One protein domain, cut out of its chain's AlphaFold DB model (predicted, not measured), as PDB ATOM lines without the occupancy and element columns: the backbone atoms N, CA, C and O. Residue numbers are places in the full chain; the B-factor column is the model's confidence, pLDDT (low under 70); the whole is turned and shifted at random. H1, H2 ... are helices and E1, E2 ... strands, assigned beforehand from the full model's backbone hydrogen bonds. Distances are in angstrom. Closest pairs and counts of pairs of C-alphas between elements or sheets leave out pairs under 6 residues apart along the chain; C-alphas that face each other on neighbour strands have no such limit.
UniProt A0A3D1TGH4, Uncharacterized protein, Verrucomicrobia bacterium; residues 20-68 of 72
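AT A GLANCE: This is residues 20 to 68 of the 72 residues of an uncharacterized protein of Verrucomicrobia bacterium (UniProt A0A3D1TGH4). Two helices, H1 and H2, make a V with its point near their first residues, and a single strand, E1, folds back from the far end of H1. The chain goes round in a loop: H1 leads out to a turn whose residues 38 to 43 stick out, E1 runs back, and residues 48 to 56 lead round to H2, which packs on the first part of H1. The printed part has 49 residues with two named helices and one named strand, in the order H1, E1, H2, and its class is mixed, helices and strands. It is compact, with a radius of gyration of the C-alphas of 10.5 A and spans of 30 by 22 by 20 A.

HOW THE PARTS SIT: H1, residues 26 to 37, touches H2, residues 57 to 67, with residues 26 to 30 alone. Their closest C-alphas, those of Thr 26 and Gly 58, are 3.8 A apart. They run the same way at a steep tilt of 40 degrees. A tight link of four residues joins H1 to E1, residues 42 to 47; the closest C-alphas of the two, those of Leu 37 and Arg 43, are 6.9 A apart. E1 pairs with no named strand, and E1 and H2 are apart. In H1 and H2 every O i to N i+4 pair is within hydrogen-bond range.

IN THESE COORDINATES: H1 begins at C-alpha 26, (150.993, 224.087, 131.955), and is 16.4 A from first to last C-alpha. E1 measures 13.9 A and begins at C-alpha 42, (169.302, 220.353, 143.061). H2 measures 15.3 A and ends at C-alpha 67, (162.305, 215.418, 130.022).

THE WHOLE: The two C-alphas farthest apart, those of Pro 40 and Asp 55, are 30.8 A apart. Residues 38 to 43, of which 42 to 43 belong to E1, stand free. The link from E1 to H2, nine residues, is short, and the printed part has no cut. The mean pLDDT of the printed part is 94.9, and no printed residue is under 70.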
ATOM      1  N   LEU A  20     153.114 220.363 142.921       96.44
ATOM      2  CA  LEU A  20     152.343 221.592 142.736       96.44
ATOM      3  C   LEU A  20     150.847 221.274 142.868       96.44
ATOM      4  O   LEU A  20     150.328 220.404 142.177       96.44
ATOM      5  N   HIS A  21     150.152 221.993 143.747       91.75
ATOM      6  CA  HIS A  21     148.733 221.774 144.025       91.75
ATOM      7  C   HIS A  21     147.857 222.876 143.416       91.75
ATOM      8  O   HIS A  21     148.259 224.037 143.361       91.75
ATOM      9  N   GLY A  22     146.624 222.518 143.038       89.31
ATOM     10  CA  GLY A  22     145.549 223.481 142.768       89.31
ATOM     11  C   GLY A  22     145.564 224.142 141.388       89.31
ATOM     12  O   GLY A  22     144.942 225.188 141.224       89.31
ATOM     13  N   THR A  23     146.263 223.575 140.399       94.69
ATOM     14  CA  THR A  23     146.255 224.113 139.031       94.69
ATOM     15  C   THR A  23     146.487 223.051 137.954       94.69
ATOM     16  O   THR A  23     147.264 222.109 138.130       94.69
ATOM     17  N   GLU A  24     145.840 223.247 136.807       94.31
ATOM     18  CA  GLU A  24     146.061 222.499 135.560       94.31
ATOM     19  C   GLU A  24     146.806 223.333 134.509       94.31
ATOM     20  O   GLU A  24     146.980 222.906 133.372       94.31
ATOM     21  N   ALA A  25     147.257 224.543 134.858       97.69
ATOM     22  CA  ALA A  25     147.943 225.417 133.915       97.69
ATOM     23  C   ALA A  25     149.373 224.923 133.645       97.69
ATOM     24  O   ALA A  25     150.220 224.927 134.542       97.69
ATOM     25  N   THR A  26     149.669 224.569 132.392       97.81
ATOM     26  CA  THR A  26     150.993 224.087 131.955       97.81
ATOM     27  C   THR A  26     152.123 225.036 132.339       97.81
ATOM     28  O   THR A  26     153.171 224.605 132.813       97.81
ATOM     29  N   GLU A  27     151.928 226.343 132.161       97.25
ATOM     30  CA  GLU A  27     152.956 227.340 132.471       97.25
ATOM     31  C   GLU A  27     153.260 227.409 133.973       97.25
ATOM     32  O   GLU A  27     154.424 227.510 134.362       97.25
ATOM     33  N   ALA A  28     152.243 227.263 134.830       98.00
ATOM     34  CA  ALA A  28     152.441 227.207 136.274       98.00
ATOM     35  C   ALA A  28     153.292 225.988 136.667       98.00
ATOM     36  O   ALA A  28     154.238 226.122 137.445       98.00
ATOM     37  N   TRP A  29     153.011 224.826 136.070       97.69
ATOM     38  CA  TRP A  29     153.805 223.609 136.255       97.69
ATOM     39  C   TRP A  29     155.240 223.761 135.757       97.69
ATOM     40  O   TRP A  29     156.179 223.466 136.499       97.69
ATOM     41  N   ARG A  30     155.425 224.282 134.539       97.06
ATOM     42  CA  ARG A  30     156.750 224.525 133.956       97.06
ATOM     43  C   ARG A  30     157.575 225.450 134.843       97.06
ATOM     44  O   ARG A  30     158.723 225.131 135.149       97.06
ATOM     45  N   ASN A  31     156.995 226.566 135.277       97.00
ATOM     46  CA  ASN A  31     157.676 227.542 136.122       97.00
ATOM     47  C   ASN A  31     158.027 226.944 137.486       97.00
ATOM     48  O   ASN A  31     159.146 227.116 137.961       97.00
ATOM     49  N   ALA A  32     157.114 226.195 138.107       96.88
ATOM     50  CA  ALA A  32     157.359 225.576 139.405       96.88
ATOM     51  C   ALA A  32     158.477 224.514 139.350       96.88
ATOM     52  O   ALA A  32     159.375 224.522 140.200       96.88
ATOM     53  N   LEU A  33     158.465 223.645 138.333       96.56
ATOM     54  CA  LEU A  33     159.518 222.649 138.102       96.56
ATOM     55  C   LEU A  33     160.863 223.320 137.791       96.56
ATOM     56  O   LEU A  33     161.865 223.005 138.432       96.56
ATOM     57  N   SER A  34     160.874 224.296 136.877       95.31
ATOM     58  CA  SER A  34     162.091 225.020 136.480       95.31
ATOM     59  C   SER A  34     162.706 225.773 137.656       95.31
ATOM     60  O   SER A  34     163.903 225.663 137.889       95.31
ATOM     61  N   ASN A  35     161.898 226.466 138.463       95.44
ATOM     62  CA  ASN A  35     162.377 227.172 139.653       95.44
ATOM     63  C   ASN A  35     162.952 226.219 140.708       95.44
ATOM     64  O   ASN A  35     163.906 226.571 141.398       95.44
ATOM     65  N   THR A  36     162.388 225.017 140.840       95.06
ATOM     66  CA  THR A  36     162.898 224.003 141.776       95.06
ATOM     67  C   THR A  36     164.233 223.426 141.299       95.06
ATOM     68  O   THR A  36     165.146 223.237 142.101       95.06
ATOM     69  N   LEU A  37     164.363 223.174 139.994       94.19
ATOM     70  CA  LEU A  37     165.591 222.675 139.366       94.19
ATOM     71  C   LEU A  37     166.663 223.760 139.166       94.19
ATOM     72  O   LEU A  37     167.824 223.427 138.962       94.19
ATOM     73  N   ALA A  38     166.302 225.043 139.245       94.00
ATOM     74  CA  ALA A  38     167.240 226.157 139.109       94.00
ATOM     75  C   ALA A  38     168.204 226.293 140.300       94.00
ATOM     76  O   ALA A  38     169.214 226.992 140.189       94.00
ATOM     77  N   ASP A  39     167.927 225.644 141.437       92.69
ATOM     78  CA  ASP A  39     168.907 225.558 142.518       92.69
ATOM     79  C   ASP A  39     170.131 224.761 142.028       92.69
ATOM     80  O   ASP A  39     169.994 223.593 141.658       92.69
ATOM     81  N   PRO A  40     171.346 225.341 142.049       91.12
ATOM     82  CA  PRO A  40     172.522 224.749 141.410       91.12
ATOM     83  C   PRO A  40     172.958 223.418 142.031       91.12
ATOM     84  O   PRO A  40     173.750 222.684 141.433       91.12
ATOM     85  N   ARG A  41     172.488 223.102 143.244       94.62
ATOM     86  CA  ARG A  41     172.769 221.828 143.905       94.62
ATOM     87  C   ARG A  41     171.596 220.850 143.799       94.62
ATOM     88  O   ARG A  41     171.779 219.690 144.158       94.62
ATOM     89  N   CYS A  42     170.428 221.253 143.301       95.69
ATOM     90  CA  CYS A  42     169.302 220.353 143.061       95.69
ATOM     91  C   CYS A  42     169.523 219.556 141.768       95.69
ATOM     92  O   CYS A  42     169.692 220.119 140.691       95.69
ATOM     93  N   ARG A  43     169.554 218.225 141.870       94.81
ATOM     94  CA  ARG A  43     169.779 217.327 140.722       94.81
ATOM     95  C   ARG A  43     168.521 216.620 140.253       94.81
ATOM     96  O   ARG A  43     168.449 216.236 139.093       94.81
ATOM     97  N   TYR A  44     167.558 216.450 141.152       95.00
ATOM     98  CA  TYR A  44     166.350 215.683 140.892       95.00
ATOM     99  C   TYR A  44     165.150 216.295 141.605       95.00
ATOM    100  O   TYR A  44     165.262 216.823 142.714       95.00
ATOM    101  N   VAL A  45     163.986 216.139 140.987       96.31
ATOM    102  CA  VAL A  45     162.682 216.368 141.606       96.31
ATOM    103  C   VAL A  45     161.921 215.051 141.543       96.31
ATOM    104  O   VAL A  45     161.797 214.460 140.474       96.31
ATOM    105  N   CYS A  46     161.429 214.584 142.686       96.56
ATOM    106  CA  CYS A  46     160.523 213.448 142.764       96.56
ATOM    107  C   CYS A  46     159.101 213.981 142.934       96.56
ATOM    108  O   CYS A  46     158.779 214.558 143.977       96.56
ATOM    109  N   ILE A  47     158.273 213.796 141.903       95.75
ATOM    110  CA  ILE A  47     156.859 214.156 141.956       95.75
ATOM    111  C   ILE A  47     156.121 213.086 142.756       95.75
ATOM    112  O   ILE A  47     155.991 211.943 142.319       95.75
ATOM    113  N   PHE A  48     155.657 213.457 143.942       94.62
ATOM    114  CA  PHE A  48     154.886 212.570 144.808       94.62
ATOM    115  C   PHE A  48     153.392 212.647 144.487       94.62
ATOM    116  O   PHE A  48     152.928 213.619 143.901       94.62
ATOM    117  N   ASN A  49     152.633 211.614 144.868       94.31
ATOM    118  CA  ASN A  49     151.200 211.499 144.581       94.31
ATOM    119  C   ASN A  49     150.865 211.592 143.082       94.31
ATOM    120  O   ASN A  49     149.943 212.304 142.687       94.31
ATOM    121  N   TRP A  50     151.576 210.828 142.245       93.88
ATOM    122  CA  TRP A  50     151.352 210.785 140.793       93.88
ATOM    123  C   TRP A  50     149.881 210.595 140.402       93.88
ATOM    124  O   TRP A  50     149.384 211.291 139.521       93.88
ATOM    125  N   GLU A  51     149.160 209.716 141.101       95.19
ATOM    126  CA  GLU A  51     147.735 209.455 140.847       95.19
ATOM    127  C   GLU A  51     146.867 210.723 140.901       95.19
ATOM    128  O   GLU A  51     145.880 210.814 140.183       95.19
ATOM    129  N   SER A  52     147.250 211.735 141.686       92.50
ATOM    130  CA  SER A  52     146.502 212.999 141.779       92.50
ATOM    131  C   SER A  52     146.656 213.916 140.561       92.50
ATOM    132  O   SER A  52     145.867 214.842 140.394       92.50
ATOM    133  N   ILE A  53     147.660 213.672 139.716       94.56
ATOM    134  CA  ILE A  53     147.970 214.502 138.544       94.56
ATOM    135  C   ILE A  53     148.088 213.699 137.251       94.56
ATOM    136  O   ILE A  53     148.399 214.276 136.210       94.56
ATOM    137  N   ARG A  54     147.856 212.381 137.289       94.94
ATOM    138  CA  ARG A  54     147.988 211.513 136.112       94.94
ATOM    139  C   ARG A  54     147.163 212.039 134.938       94.94
ATOM    140  O   ARG A  54     147.667 212.068 133.822       94.94
ATOM    141  N   ASP A  55     145.963 212.530 135.223       95.62
ATOM    142  CA  ASP A  55     145.018 213.018 134.220       95.62
ATOM    143  C   ASP A  55     145.041 214.558 134.077       95.62
ATOM    144  O   ASP A  55     144.179 215.127 133.416       95.62
ATOM    145  N   ASN A  56     146.030 215.248 134.670       96.38
ATOM    146  CA  ASN A  56     146.216 216.697 134.548       96.38
ATOM    147  C   ASN A  56     147.058 217.016 133.294       96.38
ATOM    148  O   ASN A  56     148.283 216.834 133.319       96.38
ATOM    149  N   PRO A  57     146.456 217.517 132.198       96.00
ATOM    150  CA  PRO A  57     147.163 217.698 130.930       96.00
ATOM    151  C   PRO A  57     148.283 218.739 131.023       96.00
ATOM    152  O   PRO A  57     149.316 218.587 130.369       96.00
ATOM    153  N   GLY A  58     148.126 219.771 131.859       96.56
ATOM    154  CA  GLY A  58     149.165 220.781 132.031       96.56
ATOM    155  C   GLY A  58     150.386 220.260 132.777       96.56
ATOM    156  O   GLY A  58     151.513 220.589 132.403       96.56
ATOM    157  N   ALA A  59     150.179 219.397 133.776       97.00
ATOM    158  CA  ALA A  59     151.272 218.706 134.450       97.00
ATOM    159  C   ALA A  59     152.022 217.781 133.480       97.00
ATOM    160  O   ALA A  59     153.244 217.882 133.368       97.00
ATOM    161  N   GLN A  60     151.298 216.938 132.731       96.25
ATOM    162  CA  GLN A  60     151.886 216.011 131.757       96.25
ATOM    163  C   GLN A  60     152.715 216.745 130.697       96.25
ATOM    164  O   GLN A  60     153.868 216.385 130.462       96.25
ATOM    165  N   GLN A  61     152.163 217.809 130.102       96.75
ATOM    166  CA  GLN A  61     152.868 218.579 129.080       96.75
ATOM    167  C   GLN A  61     154.136 219.234 129.639       96.75
ATOM    168  O   GLN A  61     155.200 219.124 129.038       96.75
ATOM    169  N   ALA A  62     154.059 219.870 130.813       96.81
ATOM    170  CA  ALA A  62     155.218 220.520 131.420       96.81
ATOM    171  C   ALA A  62     156.339 219.525 131.772       96.81
ATOM    172  O   ALA A  62     157.517 219.844 131.615       96.81
ATOM    173  N   ILE A  63     155.983 218.322 132.236       95.38
ATOM    174  CA  ILE A  63     156.942 217.246 132.520       95.38
ATOM    175  C   ILE A  63     157.573 216.740 131.221       95.38
ATOM    176  O   ILE A  63     158.794 216.585 131.164       95.38
ATOM    177  N   ALA A  64     156.772 216.517 130.176       95.06
ATOM    178  CA  ALA A  64     157.272 216.105 128.868       95.06
ATOM    179  C   ALA A  64     158.278 217.129 128.322       95.06
ATOM    180  O   ALA A  64     159.404 216.765 127.996       95.06
ATOM    181  N   ASP A  65     157.937 218.418 128.345       93.69
ATOM    182  CA  ASP A  65     158.803 219.487 127.837       93.69
ATOM    183  C   ASP A  65     160.165 219.584 128.548       93.69
ATOM    184  O   ASP A  65     161.124 220.086 127.970       93.69
ATOM    185  N   LEU A  66     160.256 219.136 129.805       91.19
ATOM    186  CA  LEU A  66     161.497 219.144 130.590       91.19
ATOM    187  C   LEU A  66     162.315 217.856 130.463       91.19
ATOM    188  O   LEU A  66     163.500 217.852 130.791       91.19
ATOM    189  N   THR A  67     161.685 216.755 130.054       90.38
ATOM    190  CA  THR A  67     162.305 215.418 130.022       90.38
ATOM    191  C   THR A  67     162.598 214.927 128.614       90.38
ATOM    192  O   THR A  67     163.430 214.034 128.442       90.38
ATOM    193  N   GLN A  68     161.956 215.504 127.601       86.31
ATOM    194  CA  GLN A  68     162.280 215.208 126.219       86.31
ATOM    195  C   GLN A  68     163.589 215.908 125.823       86.31
ATOM    196  O   GLN A  68     163.790 217.081 126.149       86.31
TER     197      GLN A  68